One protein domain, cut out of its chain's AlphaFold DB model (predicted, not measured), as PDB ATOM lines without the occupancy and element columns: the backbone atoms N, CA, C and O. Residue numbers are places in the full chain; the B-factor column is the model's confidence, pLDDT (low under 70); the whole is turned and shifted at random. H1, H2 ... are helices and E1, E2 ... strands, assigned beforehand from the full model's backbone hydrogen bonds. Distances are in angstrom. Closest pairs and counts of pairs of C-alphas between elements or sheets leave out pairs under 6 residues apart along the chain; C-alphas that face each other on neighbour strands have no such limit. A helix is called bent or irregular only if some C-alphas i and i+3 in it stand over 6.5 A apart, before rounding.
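This is residues 371 to 469 of the 469 residues of the protein "VOC domain-containing protein" of Candidatus Sulfopaludibacter sp. SbA3 (UniProt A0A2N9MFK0). A strongly twisted antiparallel sheet of five strands makes one layer, and the long, kinked helix H2 packs on it as a second, over E4, E3 and E2. Short H1 sits near the beginning of H2, the three-residue strand E5 extends the sheet beyond E1, and short H3 only grazes the sheet. The printed part has 99 residues, with three named helices and five named strands in the order H1 H2 E1 E2 E3 E4 E5 H3; the class is mixed, and the sheet's order is E4 E3 E2 E1 E5. The whole is compact and rounded, with a radius of gyration of the C-alphas of 13.2 A and spans of 31 by 28 by 25 A.

E1, residues 400 to 407, E2, residues 412 to 419, E3, residues 426 to 431, and E4, residues 439 to 444, form a meander, each strand the antiparallel neighbour of the one before. Within hydrogen-bond range are N 406 and O 414 of E1 and E2, 2.8 A, N 428 and O 415 of E3 and E2, 2.8 A, and N 441 and O 429 of E4 and E3, 2.8 A. Edge strand E5, residues 452 to 454, is antiparallel to E1, with N 407 and O 452 2.8 A apart. H2, residues 382 to 398, is on the sheet at a height of 8.8 A; its closest C-alphas to E4 are those of Ala 384 and Ala 442, 4.1 A. It runs along the strands, only just, at 27 degrees to E2 on the local plane. H2 is irregular, with C-alphas 386 and 389 7.0 A apart, and has a kink of 40 degrees near residue 390. H1, residues 373 to 377, only just touches H2, with 3 pairs of C-alphas within 8 A, the closest Ser 377 and Leu 385, 6.3 A; H2 does so with residue 385 alone. H3, residues 461 to 464, only grazes the sheet with residues 462 to 463. Every O i to N i+4 pair is within hydrogen-bond range in H1, 11 of 13 in H2, and H3 is too short for one.

H1 begins at C-alpha 373 (201.384, 228.161, 227.574). H2 is 25.4 A long, E1 20.6 A, E2 22.5 A, E3 16.2 A and E4 15.0 A. E1 bends by 52 degrees at residue 403. H3 ends at C-alpha 464 (179.852, 230.292, 215.180).

The C-alphas farthest apart, Ala 374 and Ser 458, are 36.8 A apart. The printed part has no cut, and no link is long. The mean pLDDT of the printed part is 89.1; no printed residue is under 70.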
ATOM      1  N   MET A 371     195.943 224.784 223.555       89.25
ATOM      2  CA  MET A 371     197.370 225.125 223.402       89.25
ATOM      3  C   MET A 371     198.214 224.819 224.646       89.25
ATOM      4  O   MET A 371     197.701 224.665 225.755       89.25
ATOM      5  N   ASP A 372     199.537 224.798 224.494       89.88
ATOM      6  CA  ASP A 372     200.440 224.981 225.632       89.88
ATOM      7  C   ASP A 372     200.585 226.473 225.996       89.88
ATOM      8  O   ASP A 372     200.078 227.359 225.303       89.88
ATOM      9  N   ASP A 373     201.251 226.774 227.112       91.69
ATOM     10  CA  ASP A 373     201.384 228.161 227.574       91.69
ATOM     11  C   ASP A 373     202.270 229.015 226.655       91.69
ATOM     12  O   ASP A 373     202.027 230.215 226.509       91.69
ATOM     13  N   ALA A 374     203.272 228.413 226.007       90.44
ATOM     14  CA  ALA A 374     204.162 229.128 225.101       90.44
ATOM     15  C   ALA A 374     203.405 229.566 223.842       90.44
ATOM     16  O   ALA A 374     203.481 230.732 223.451       90.44
ATOM     17  N   GLU A 375     202.621 228.669 223.249       89.25
ATOM     18  CA  GLU A 375     201.758 228.942 222.110       89.25
ATOM     19  C   GLU A 375     200.650 229.933 222.507       89.25
ATOM     20  O   GLU A 375     200.557 231.009 221.913       89.25
ATOM     21  N   ALA A 376     199.891 229.662 223.574       92.00
ATOM     22  CA  ALA A 376     198.793 230.517 224.030       92.00
ATOM     23  C   ALA A 376     199.233 231.960 224.350       92.00
ATOM     24  O   ALA A 376     198.491 232.906 224.056       92.00
ATOM     25  N   SER A 377     200.437 232.154 224.906       92.94
ATOM     26  CA  SER A 377     200.983 233.487 225.219       92.94
ATOM     27  C   SER A 377     201.100 234.391 223.989       92.94
ATOM     28  O   SER A 377     200.989 235.611 224.093       92.94
ATOM     29  N   ARG A 378     201.251 233.811 222.791       91.31
ATOM     30  CA  ARG A 378     201.401 234.579 221.552       91.31
ATOM     31  C   ARG A 378     200.121 235.294 221.149       91.31
ATOM     32  O   ARG A 378     200.232 236.290 220.441       91.31
ATOM     33  N   TRP A 379     198.946 234.828 221.587       92.06
ATOM     34  CA  TRP A 379     197.627 235.408 221.280       92.06
ATOM     35  C   TRP A 379     196.840 235.809 222.527       92.06
ATOM     36  O   TRP A 379     195.621 235.951 222.457       92.06
ATOM     37  N   SER A 380     197.499 235.990 223.671       94.75
ATOM     38  CA  SER A 380     196.807 236.368 224.900       94.75
ATOM     39  C   SER A 380     197.592 237.338 225.761       94.75
ATOM     40  O   SER A 380     198.818 237.385 225.715       94.75
ATOM     41  N   GLU A 381     196.863 238.113 226.555       96.12
ATOM     42  CA  GLU A 381     197.452 238.920 227.612       96.12
ATOM     43  C   GLU A 381     197.882 238.028 228.791       96.12
ATOM     44  O   GLU A 381     197.241 237.002 229.061       96.12
ATOM     45  N   PRO A 382     198.906 238.420 229.573       95.19
ATOM     46  CA  PRO A 382     199.399 237.614 230.695       95.19
ATOM     47  C   PRO A 382     198.317 237.230 231.718       95.19
ATOM     48  O   PRO A 382     198.351 236.142 232.297       95.19
ATOM     49  N   ALA A 383     197.330 238.107 231.931       92.81
ATOM     50  CA  ALA A 383     196.210 237.849 232.832       92.81
ATOM     51  C   ALA A 383     195.293 236.724 232.322       92.81
ATOM     52  O   ALA A 383     194.880 235.873 233.109       92.81
ATOM     53  N   ALA A 384     195.012 236.689 231.015       95.62
ATOM     54  CA  ALA A 384     194.271 235.596 230.396       95.62
ATOM     55  C   ALA A 384     195.052 234.283 230.500       95.62
ATOM     56  O   ALA A 384     194.493 233.281 230.939       95.62
ATOM     57  N   LEU A 385     196.352 234.302 230.181       95.38
ATOM     58  CA  LEU A 385     197.207 233.114 230.239       95.38
ATOM     59  C   LEU A 385     197.192 232.458 231.628       95.38
ATOM     60  O   LEU A 385     197.008 231.249 231.739       95.38
ATOM     61  N   LYS A 386     197.273 233.257 232.702       93.56
ATOM     62  CA  LYS A 386     197.198 232.757 234.087       93.56
ATOM     63  C   LYS A 386     195.879 232.036 234.400       93.56
ATOM     64  O   LYS A 386     195.859 231.112 235.210       93.56
ATOM     65  N   ALA A 387     194.780 232.464 233.785       93.81
ATOM     66  CA  ALA A 387     193.454 231.884 233.982       93.81
ATOM     67  C   ALA A 387     193.144 230.717 233.021       93.81
ATOM     68  O   ALA A 387     192.135 230.032 233.200       93.81
ATOM     69  N   ARG A 388     194.011 230.455 232.034       95.00
ATOM     70  CA  ARG A 388     193.813 229.439 230.993       95.00
ATOM     71  C   ARG A 388     193.741 228.028 231.554       95.00
ATOM     72  O   ARG A 388     192.748 227.345 231.342       95.00
ATOM     73  N   THR A 389     194.766 227.595 232.283       92.06
ATOM     74  CA  THR A 389     194.888 226.224 232.801       92.06
ATOM     75  C   THR A 389     193.680 225.774 233.631       92.06
ATOM     76  O   THR A 389     193.127 224.714 233.326       92.06
ATOM     77  N   PRO A 390     193.200 226.540 234.638       90.12
ATOM     78  CA  PRO A 390     192.003 226.144 235.379       90.12
ATOM     79  C   PRO A 390     190.735 226.147 234.509       90.12
ATOM     80  O   PRO A 390     189.909 225.244 234.654       90.12
ATOM     81  N   ALA A 391     190.595 227.095 233.572       90.75
ATOM     82  CA  ALA A 391     189.469 227.118 232.640       90.75
ATOM     83  C   ALA A 391     189.472 225.895 231.707       90.75
ATOM     84  O   ALA A 391     188.457 225.210 231.588       90.75
ATOM     85  N   ALA A 392     190.623 225.568 231.112       91.12
ATOM     86  CA  ALA A 392     190.804 224.427 230.220       91.12
ATOM     87  C   ALA A 392     190.525 223.102 230.938       91.12
ATOM     88  O   ALA A 392     189.794 222.264 230.416       91.12
ATOM     89  N   ALA A 393     191.027 222.931 232.166       89.62
ATOM     90  CA  ALA A 393     190.766 221.737 232.968       89.62
ATOM     91  C   ALA A 393     189.268 221.559 233.279       89.62
ATOM     92  O   ALA A 393     188.738 220.452 233.153       89.62
ATOM     93  N   ALA A 394     188.573 222.639 233.653       88.00
ATOM     94  CA  ALA A 394     187.142 222.593 233.949       88.00
ATOM     95  C   ALA A 394     186.297 222.304 232.699       88.00
ATOM     96  O   ALA A 394     185.374 221.491 232.757       88.00
ATOM     97  N   ILE A 395     186.628 222.938 231.574       87.56
ATOM     98  CA  ILE A 395     185.916 222.789 230.301       87.56
ATOM     99  C   ILE A 395     186.138 221.397 229.704       87.56
ATOM    100  O   ILE A 395     185.178 220.722 229.343       87.56
ATOM    101  N   LYS A 396     187.386 220.916 229.660       85.25
ATOM    102  CA  LYS A 396     187.712 219.591 229.111       85.25
ATOM    103  C   LYS A 396     187.017 218.462 229.870       85.25
ATOM    104  O   LYS A 396     186.623 217.474 229.261       85.25
ATOM    105  N   LYS A 397     186.872 218.600 231.191       83.19
ATOM    106  CA  LYS A 397     186.250 217.576 232.037       83.19
ATOM    107  C   LYS A 397     184.739 217.472 231.831       83.19
ATOM    108  O   LYS A 397     184.221 216.363 231.871       83.19
ATOM    109  N   ASN A 398     184.046 218.599 231.667       81.00
ATOM    110  CA  ASN A 398     182.584 218.623 231.754       81.00
ATOM    111  C   ASN A 398     181.885 219.040 230.445       81.00
ATOM    112  O   ASN A 398     180.662 219.109 230.404       81.00
ATOM    113  N   GLY A 399     182.620 219.337 229.371       82.00
ATOM    114  CA  GLY A 399     182.037 219.983 228.191       82.00
ATOM    115  C   GLY A 399     181.590 221.413 228.501       82.00
ATOM    116  O   GLY A 399     181.943 221.965 229.548       82.00
ATOM    117  N   ILE A 400     180.839 222.033 227.590       85.94
ATOM    118  CA  ILE A 400     180.395 223.423 227.738       85.94
ATOM    119  C   ILE A 400     178.913 223.603 227.428       85.94
ATOM    120  O   ILE A 400     178.341 222.848 226.650       85.94
ATOM    121  N   ALA A 401     178.345 224.651 228.023       86.00
ATOM    122  CA  ALA A 401     177.102 225.280 227.617       86.00
ATOM    123  C   ALA A 401     177.330 226.789 227.451       86.00
ATOM    124  O   ALA A 401     177.797 227.475 228.378       86.00
ATOM    125  N   TRP A 402     176.981 227.326 226.285       87.19
ATOM    126  CA  TRP A 402     177.049 228.763 226.013       87.19
ATOM    127  C   TRP A 402     176.029 229.521 226.872       87.19
ATOM    128  O   TRP A 402     174.849 229.191 226.899       87.19
ATOM    129  N   GLN A 403     176.480 230.533 227.618       87.19
ATOM    130  CA  GLN A 403     175.621 231.300 228.534       87.19
ATOM    131  C   GLN A 403     175.252 232.678 227.993       87.19
ATOM    132  O   GLN A 403     174.200 233.215 228.333       87.19
ATOM    133  N   GLY A 404     176.117 233.278 227.180       86.56
ATOM    134  CA  GLY A 404     175.841 234.580 226.596       86.56
ATOM    135  C   GLY A 404     177.005 235.119 225.787       86.56
ATOM    136  O   GLY A 404     178.161 234.766 226.013       86.56
ATOM    137  N   VAL A 405     176.678 236.004 224.857       90.75
ATOM    138  CA  VAL A 405     177.642 236.760 224.061       90.75
ATOM    139  C   VAL A 405     177.308 238.223 224.244       90.75
ATOM    140  O   VAL A 405     176.137 238.590 224.226       90.75
ATOM    141  N   SER A 406     178.308 239.064 224.458       91.81
ATOM    142  CA  SER A 406     178.100 240.505 224.561       91.81
ATOM    143  C   SER A 406     179.146 241.256 223.758       91.81
ATOM    144  O   SER A 406     180.317 240.880 223.723       91.81
ATOM    145  N   GLN A 407     178.724 242.336 223.116       91.06
ATOM    146  CA  GLN A 407     179.624 243.285 222.483       91.06
ATOM    147  C   GLN A 407     179.919 244.415 223.470       91.06
ATOM    148  O   GLN A 407     179.014 245.115 223.924       91.06
ATOM    149  N   CYS A 408     181.188 244.580 223.819       90.25
ATOM    150  CA  CYS A 408     181.659 245.654 224.686       90.25
ATOM    151  C   CYS A 408     182.170 246.824 223.827       90.25
ATOM    152  O   CYS A 408     181.764 246.981 222.673       90.25
ATOM    153  N   LEU A 409     183.075 247.656 224.357       88.31
ATOM    154  CA  LEU A 409     183.738 248.685 223.555       88.31
ATOM    155  C   LEU A 409     184.457 248.022 222.370       88.31
ATOM    156  O   LEU A 409     185.379 247.228 222.561       88.31
ATOM    157  N   ALA A 410     184.005 248.308 221.149       82.69
ATOM    158  CA  ALA A 410     184.534 247.666 219.952       82.69
ATOM    159  C   ALA A 410     186.072 247.811 219.875       82.69
ATOM    160  O   ALA A 410     186.586 248.896 220.147       82.69
ATOM    161  N   PRO A 411     186.818 246.755 219.489       88.12
ATOM    162  CA  PRO A 411     186.362 245.463 218.970       88.12
ATOM    163  C   PRO A 411     186.345 244.345 220.037       88.12
ATOM    164  O   PRO A 411     186.741 243.218 219.731       88.12
ATOM    165  N   ILE A 412     185.951 244.641 221.281       92.62
ATOM    166  CA  ILE A 412     185.937 243.672 222.389       92.62
ATOM    167  C   ILE A 412     184.598 242.934 222.461       92.62
ATOM    168  O   ILE A 412     183.524 243.536 222.421       92.62
ATOM    169  N   TRP A 413     184.696 241.621 222.617       93.19
ATOM    170  CA  TRP A 413     183.594 240.690 222.789       93.19
ATOM    171  C   TRP A 413     183.756 239.932 224.095       93.19
ATOM    172  O   TRP A 413     184.858 239.514 224.441       93.19
ATOM    173  N   GLU A 414     182.647 239.716 224.782       94.56
ATOM    174  CA  GLU A 414     182.550 238.789 225.898       94.56
ATOM    175  C   GLU A 414     181.803 237.545 225.461       94.56
ATOM    176  O   GLU A 414     180.725 237.629 224.872       94.56
ATOM    177  N   VAL A 415     182.373 236.389 225.774       94.06
ATOM    178  CA  VAL A 415     181.736 235.097 225.554       94.06
ATOM    179  C   VAL A 415     181.715 234.355 226.877       94.06
ATOM    180  O   VAL A 415     182.755 233.999 227.424       94.06
ATOM    181  N   ALA A 416     180.521 234.166 227.418       93.44
ATOM    182  CA  ALA A 416     180.299 233.512 228.690       93.44
ATOM    183  C   ALA A 416     179.983 232.031 228.471       93.44
ATOM    184  O   ALA A 416     179.070 231.676 227.723       93.44
ATOM    185  N   ILE A 417     180.733 231.174 229.154       92.00
ATOM    186  CA  ILE A 417     180.633 229.721 229.084       92.00
ATOM    187  C   ILE A 417     180.491 229.170 230.498       92.00
ATOM    188  O   ILE A 417     181.186 229.593 231.426       92.00
ATOM    189  N   ARG A 418     179.610 228.186 230.656       90.75
ATOM    190  CA  ARG A 418     179.507 227.380 231.869       90.75
ATOM    191  C   ARG A 418     179.863 225.938 231.518       90.75
ATOM    192  O   ARG A 418     179.204 225.374 230.649       90.75
ATOM    193  N   PRO A 419     180.881 225.330 232.147       89.50
ATOM    194  CA  PRO A 419     181.092 223.898 232.021       89.50
ATOM    195  C   PRO A 419     179.880 223.154 232.576       89.50
ATOM    196  O   PRO A 419     179.357 223.563 233.621       89.50
ATOM    197  N   ASN A 420     179.441 222.087 231.906       84.38
ATOM    198  CA  ASN A 420     178.248 221.360 232.348       84.38
ATOM    199  C   ASN A 420     178.437 220.833 233.775       84.38
ATOM    200  O   ASN A 420     179.560 220.637 234.234       84.38
ATOM    201  N   ASP A 421     177.339 220.685 234.511       81.56
ATOM    202  CA  ASP A 421     177.348 220.185 235.893       81.56
ATOM    203  C   ASP A 421     178.221 220.997 236.876       81.56
ATOM    204  O   ASP A 421     178.568 220.530 237.964       81.56
ATOM    205  N   THR A 422     178.550 222.250 236.535       83.75
ATOM    206  CA  THR A 422     179.252 223.186 237.422       83.75
ATOM    207  C   THR A 422     178.475 224.488 237.608       83.75
ATOM    208  O   THR A 422     177.719 224.924 236.741       83.75
ATOM    209  N   GLN A 423     178.695 225.158 238.743       85.00
ATOM    210  CA  GLN A 423     178.213 226.530 238.967       85.00
ATOM    211  C   GLN A 423     179.209 227.598 238.483       85.00
ATOM    212  O   GLN A 423     178.945 228.795 238.598       85.00
ATOM    213  N   SER A 424     180.358 227.184 237.942       89.44
ATOM    214  CA  SER A 424     181.426 228.085 237.520       89.44
ATOM    215  C   SER A 424     181.069 228.784 236.213       89.44
ATOM    216  O   SER A 424     180.728 228.141 235.224       89.44
ATOM    217  N   LEU A 425     181.189 230.110 236.193       92.81
ATOM    218  CA  LEU A 425     181.087 230.911 234.978       92.81
ATOM    219  C   LEU A 425     182.490 231.324 234.532       92.81
ATOM    220  O   LEU A 425     183.243 231.873 235.335       92.81
ATOM    221  N   TYR A 426     182.810 231.096 233.261       95.12
ATOM    222  CA  TYR A 426     184.004 231.625 232.608       95.12
ATOM    223  C   TYR A 426     183.575 232.629 231.546       95.12
ATOM    224  O   TYR A 426     182.848 232.285 230.619       95.12
ATOM    225  N   VAL A 427     184.011 233.875 231.685       95.75
ATOM    226  CA  VAL A 427     183.744 234.952 230.731       95.75
ATOM    227  C   VAL A 427     185.044 235.265 230.009       95.75
ATOM    228  O   VAL A 427     185.997 235.753 230.614       95.75
ATOM    229  N   PHE A 428     185.093 234.933 228.724       96.25
ATOM    230  CA  PHE A 428     186.240 235.143 227.848       96.25
ATOM    231  C   PHE A 428     186.126 236.508 227.180       96.25
ATOM    232  O   PHE A 428     185.157 236.769 226.469       96.25
ATOM    233  N   HIS A 429     187.122 237.365 227.386       96.00
ATOM    234  CA  HIS A 429     187.206 238.677 226.753       96.00
ATOM    235  C   HIS A 429     188.119 238.565 225.540       96.00
ATOM    236  O   HIS A 429     189.315 238.309 225.679       96.00
ATOM    237  N   ILE A 430     187.563 238.758 224.352       95.19
ATOM    238  CA  ILE A 430     188.251 238.564 223.078       95.19
ATOM    239  C   ILE A 430     188.247 239.888 222.326       95.19
ATOM    240  O   ILE A 430     187.185 240.462 222.092       95.19
ATOM    241  N   SER A 431     189.414 240.373 221.912       93.31
ATOM    242  CA  SER A 431     189.498 241.498 220.975       93.31
ATOM    243  C   SER A 431     189.721 241.015 219.554       93.31
ATOM    244  O   SER A 431     190.402 240.014 219.346       93.31
ATOM    245  N   GLY A 432     189.252 241.797 218.587       89.19
ATOM    246  CA  GLY A 432     189.585 241.634 217.175       89.19
ATOM    247  C   GLY A 432     188.336 241.614 216.303       89.19
ATOM    248  O   GLY A 432     187.346 240.957 216.617       89.19
ATOM    249  N   ALA A 433     188.378 242.358 215.198       86.69
ATOM    250  CA  ALA A 433     187.289 242.398 214.217       86.69
ATOM    251  C   ALA A 433     187.473 241.390 213.066       86.69
ATOM    252  O   ALA A 433     186.564 241.206 212.263       86.69
ATOM    253  N   ARG A 434     188.652 240.765 212.977       88.19
ATOM    254  CA  ARG A 434     189.054 239.808 211.940       88.19
ATOM    255  C   ARG A 434     189.722 238.605 212.577       88.19
ATOM    256  O   ARG A 434     190.334 238.757 213.636       88.19
ATOM    257  N   ALA A 435     189.654 237.455 211.915       86.94
ATOM    258  CA  ALA A 435     190.222 236.210 212.427       86.94
ATOM    259  C   ALA A 435     191.719 236.377 212.752       86.94
ATOM    260  O   ALA A 435     192.168 236.060 213.851       86.94
ATOM    261  N   THR A 436     192.473 237.003 211.844       87.00
ATOM    262  CA  THR A 436     193.915 237.276 211.968       87.00
ATOM    263  C   THR A 436     194.304 238.219 213.116       87.00
ATOM    264  O   THR A 436     195.475 238.266 213.493       87.00
ATOM    265  N   ALA A 437     193.343 238.942 213.700       89.12
ATOM    266  CA  ALA A 437     193.559 239.919 214.767       89.12
ATOM    267  C   ALA A 437     193.037 239.463 216.142       89.12
ATOM    268  O   ALA A 437     193.050 240.255 217.086       89.12
ATOM    269  N   LEU A 438     192.558 238.220 216.265       91.62
ATOM    270  CA  LEU A 438     192.006 237.716 217.520       91.62
ATOM    271  C   LEU A 438     193.061 237.636 218.631       91.62
ATOM    272  O   LEU A 438     194.167 237.120 218.431       91.62
ATOM    273  N   ARG A 439     192.694 238.142 219.815       93.25
ATOM    274  CA  ARG A 439     193.485 238.052 221.052       93.25
ATOM    275  C   ARG A 439     192.589 237.755 222.250       93.25
ATOM    276  O   ARG A 439     191.507 238.331 222.360       93.25
ATOM    277  N   MET A 440     193.072 236.926 223.173       96.06
ATOM    278  CA  MET A 440     192.442 236.688 224.470       96.06
ATOM    279  C   MET A 440     192.931 237.726 225.489       96.06
ATOM    280  O   MET A 440     194.089 237.706 225.895       96.06
ATOM    281  N   LEU A 441     192.057 238.639 225.905       95.88
ATOM    282  CA  LEU A 441     192.396 239.734 226.819       95.88
ATOM    283  C   LEU A 441     192.328 239.321 228.291       95.88
ATOM    284  O   LEU A 441     193.193 239.670 229.090       95.88
ATOM    285  N   ALA A 442     191.285 238.585 228.666       96.00
ATOM    286  CA  ALA A 442     191.057 238.151 230.038       96.00
ATOM    287  C   ALA A 442     190.109 236.951 230.080       96.00
ATOM    288  O   ALA A 442     189.290 236.761 229.179       96.00
ATOM    289  N   VAL A 443     190.189 236.186 231.167       96.56
ATOM    290  CA  VAL A 443     189.158 235.220 231.552       96.56
ATOM    291  C   VAL A 443     188.710 235.572 232.964       96.56
ATOM    292  O   VAL A 443     189.520 235.575 233.892       96.56
ATOM    293  N   THR A 444     187.438 235.918 233.119       94.88
ATOM    294  CA  THR A 444     186.850 236.351 234.395       94.88
ATOM    295  C   THR A 444     185.675 235.448 234.777       94.88
ATOM    296  O   THR A 444     185.358 234.491 234.073       94.88
ATOM    297  N   ASN A 445     185.036 235.720 235.915       94.06
ATOM    298  CA  ASN A 445     183.868 234.974 236.395       94.06
ATOM    299  C   ASN A 445     182.588 235.822 236.473       94.06
ATOM    300  O   ASN A 445     181.605 235.397 237.082       94.06
ATOM    301  N   LYS A 446     182.599 237.031 235.898       91.94
ATOM    302  CA  LYS A 446     181.475 237.976 235.918       91.94
ATOM    303  C   LYS A 446     181.394 238.715 234.587       91.94
ATOM    304  O   LYS A 446     182.420 239.049 234.014       91.94
ATOM    305  N   LEU A 447     180.172 238.982 234.136       91.81
ATOM    306  CA  LEU A 447     179.917 239.812 232.958       91.81
ATOM    307  C   LEU A 447     180.319 241.266 233.231       91.81
ATOM    308  O   LEU A 447     180.124 241.751 234.354       91.81
ATOM    309  N   THR A 448     180.829 241.970 232.219       91.12
ATOM    310  CA  THR A 448     181.166 243.391 232.372       91.12
ATOM    311  C   THR A 448     179.911 244.259 232.297       91.12
ATOM    312  O   THR A 448     179.129 244.154 231.346       91.12
ATOM    313  N   PRO A 449     179.704 245.171 233.265       88.81
ATOM    314  CA  PRO A 449     178.639 246.159 233.174       88.81
ATOM    315  C   PRO A 449     178.801 247.045 231.931       88.81
ATOM    316  O   PRO A 449     179.877 247.579 231.679       88.81
ATOM    317  N   GLY A 450     177.717 247.244 231.179       85.94
ATOM    318  CA  GLY A 450     177.691 248.150 230.023       85.94
ATOM    319  C   GLY A 450     178.001 247.506 228.668       85.94
ATOM    320  O   GLY A 450     177.946 248.205 227.658       85.94
ATOM    321  N   CYS A 451     178.275 246.199 228.606       93.12
ATOM    322  CA  CYS A 451     178.305 245.483 227.330       93.12
ATOM    323  C   CYS A 451     176.880 245.209 226.818       93.12
ATOM    324  O   CYS A 451     175.952 244.972 227.592       93.12
ATOM    325  N   THR A 452     176.706 245.246 225.499       92.50
ATOM    326  CA  THR A 452     175.425 244.976 224.836       92.50
ATOM    327  C   THR A 452     175.287 243.477 224.607       92.50
ATOM    328  O   THR A 452     176.024 242.906 223.802       92.50
ATOM    329  N   ALA A 453     174.361 242.838 225.320       90.31
ATOM    330  CA  ALA A 453     174.093 241.413 225.170       90.31
ATOM    331  C   ALA A 453     173.495 241.095 223.793       90.31
ATOM    332  O   ALA A 453     172.636 241.816 223.287       90.31
ATOM    333  N   ILE A 454     173.938 239.984 223.218       87.38
ATOM    334  CA  ILE A 454     173.420 239.403 221.983       87.38
ATOM    335  C   ILE A 454     172.678 238.131 222.371       87.38
ATOM    336  O   ILE A 454     173.219 237.276 223.075       87.38
ATOM    337  N   ASP A 455     171.425 238.021 221.931       80.12
ATOM    338  CA  ASP A 455     170.617 236.841 222.210       80.12
ATOM    339  C   ASP A 455     171.152 235.637 221.429       80.12
ATOM    340  O   ASP A 455     171.285 235.680 220.206       80.12
ATOM    341  N   ILE A 456     171.467 234.574 222.166       81.81
ATOM    342  CA  ILE A 456     171.941 233.297 221.628       81.81
ATOM    343  C   ILE A 456     171.029 232.125 222.002       81.81
ATOM    344  O   ILE A 456     171.333 230.991 221.659       81.81
ATOM    345  N   LYS A 457     169.904 232.375 222.696       76.06
ATOM    346  CA  LYS A 457     169.043 231.321 223.269       76.06
ATOM    347  C   LYS A 457     168.408 230.391 222.239       76.06
ATOM    348  O   LYS A 457     167.954 229.315 222.599       76.06
ATOM    349  N   SER A 458     168.295 230.845 220.996       71.50
ATOM    350  CA  SER A 458     167.698 230.082 219.895       71.50
ATOM    351  C   SER A 458     168.678 229.812 218.753       71.50
ATOM    352  O   SER A 458     168.314 229.128 217.800       71.50
ATOM    353  N   ASN A 459     169.888 230.385 218.808       78.25
ATOM    354  CA  ASN A 459     170.846 230.337 217.712       78.25
ATOM    355  C   ASN A 459     172.259 230.767 218.156       78.25
ATOM    356  O   ASN A 459     172.462 231.892 218.616       78.25
ATOM    357  N   LEU A 460     173.254 229.911 217.918       81.25
ATOM    358  CA  LEU A 460     174.667 230.165 218.224       81.25
ATOM    359  C   LEU A 460     175.441 230.885 217.095       81.25
ATOM    360  O   LEU A 460     176.661 231.036 217.175       81.25
ATOM    361  N   ASN A 461     174.752 231.404 216.071       80.44
ATOM    362  CA  ASN A 461     175.349 232.121 214.936       80.44
ATOM    363  C   ASN A 461     176.322 233.235 215.348       80.44
ATOM    364  O   ASN A 461     177.318 233.449 214.673       80.44
ATOM    365  N   SER A 462     176.090 233.950 216.452       78.31
ATOM    366  CA  SER A 462     176.972 235.058 216.860       78.31
ATOM    367  C   SER A 462     178.392 234.610 217.253       78.31
ATOM    368  O   SER A 462     179.348 235.377 217.092       78.31
ATOM    369  N   VAL A 463     178.545 233.373 217.740       79.75
ATOM    370  CA  VAL A 463     179.841 232.776 218.115       79.75
ATOM    371  C   VAL A 463     180.387 231.818 217.067       79.75
ATOM    372  O   VAL A 463     181.609 231.675 216.990       79.75
ATOM    373  N   GLY A 464     179.507 231.208 216.268       79.25
ATOM    374  CA  GLY A 464     179.852 230.292 215.180       79.25
ATOM    375  C   GLY A 464     180.035 230.949 213.807       79.25
ATOM    376  O   GLY A 464     180.530 230.290 212.900       79.25
ATOM    377  N   ALA A 465     179.673 232.223 213.629       82.50
ATOM    378  CA  ALA A 465     179.871 232.921 212.359       82.50
ATOM    379  C   ALA A 465     181.353 233.181 212.073       82.50
ATOM    380  O   ALA A 465     182.114 233.601 212.955       82.50
ATOM    381  N   GLU A 466     181.734 232.983 210.810       85.19
ATOM    382  CA  GLU A 466     183.061 233.327 210.317       85.19
ATOM    383  C   GLU A 466     183.329 234.827 210.441       85.19
ATOM    384  O   GLU A 466     182.505 235.685 210.109       85.19
ATOM    385  N   LEU A 467     184.522 235.144 210.926       85.12
ATOM    386  CA  LEU A 467     185.063 236.487 210.934       85.12
ATOM    387  C   LEU A 467     185.715 236.780 209.585       85.12
ATOM    388  O   LEU A 467     186.311 235.881 208.989       85.12
ATOM    389  N   PRO A 468     185.708 238.047 209.135       84.00
ATOM    390  CA  PRO A 468     186.484 238.428 207.969       84.00
ATOM    391  C   PRO A 468     187.954 238.040 208.162       84.00
ATOM    392  O   PRO A 468     188.515 238.223 209.252       84.00
ATOM    393  N   TRP A 469     188.546 237.499 207.101       77.75
ATOM    394  CA  TRP A 469     189.935 237.051 207.075       77.75
ATOM    395  C   TRP A 469     190.929 238.216 207.103       77.75
ATOM    396  O   TRP A 469     190.741 239.173 206.312       77.75
TER     397      TRP A 469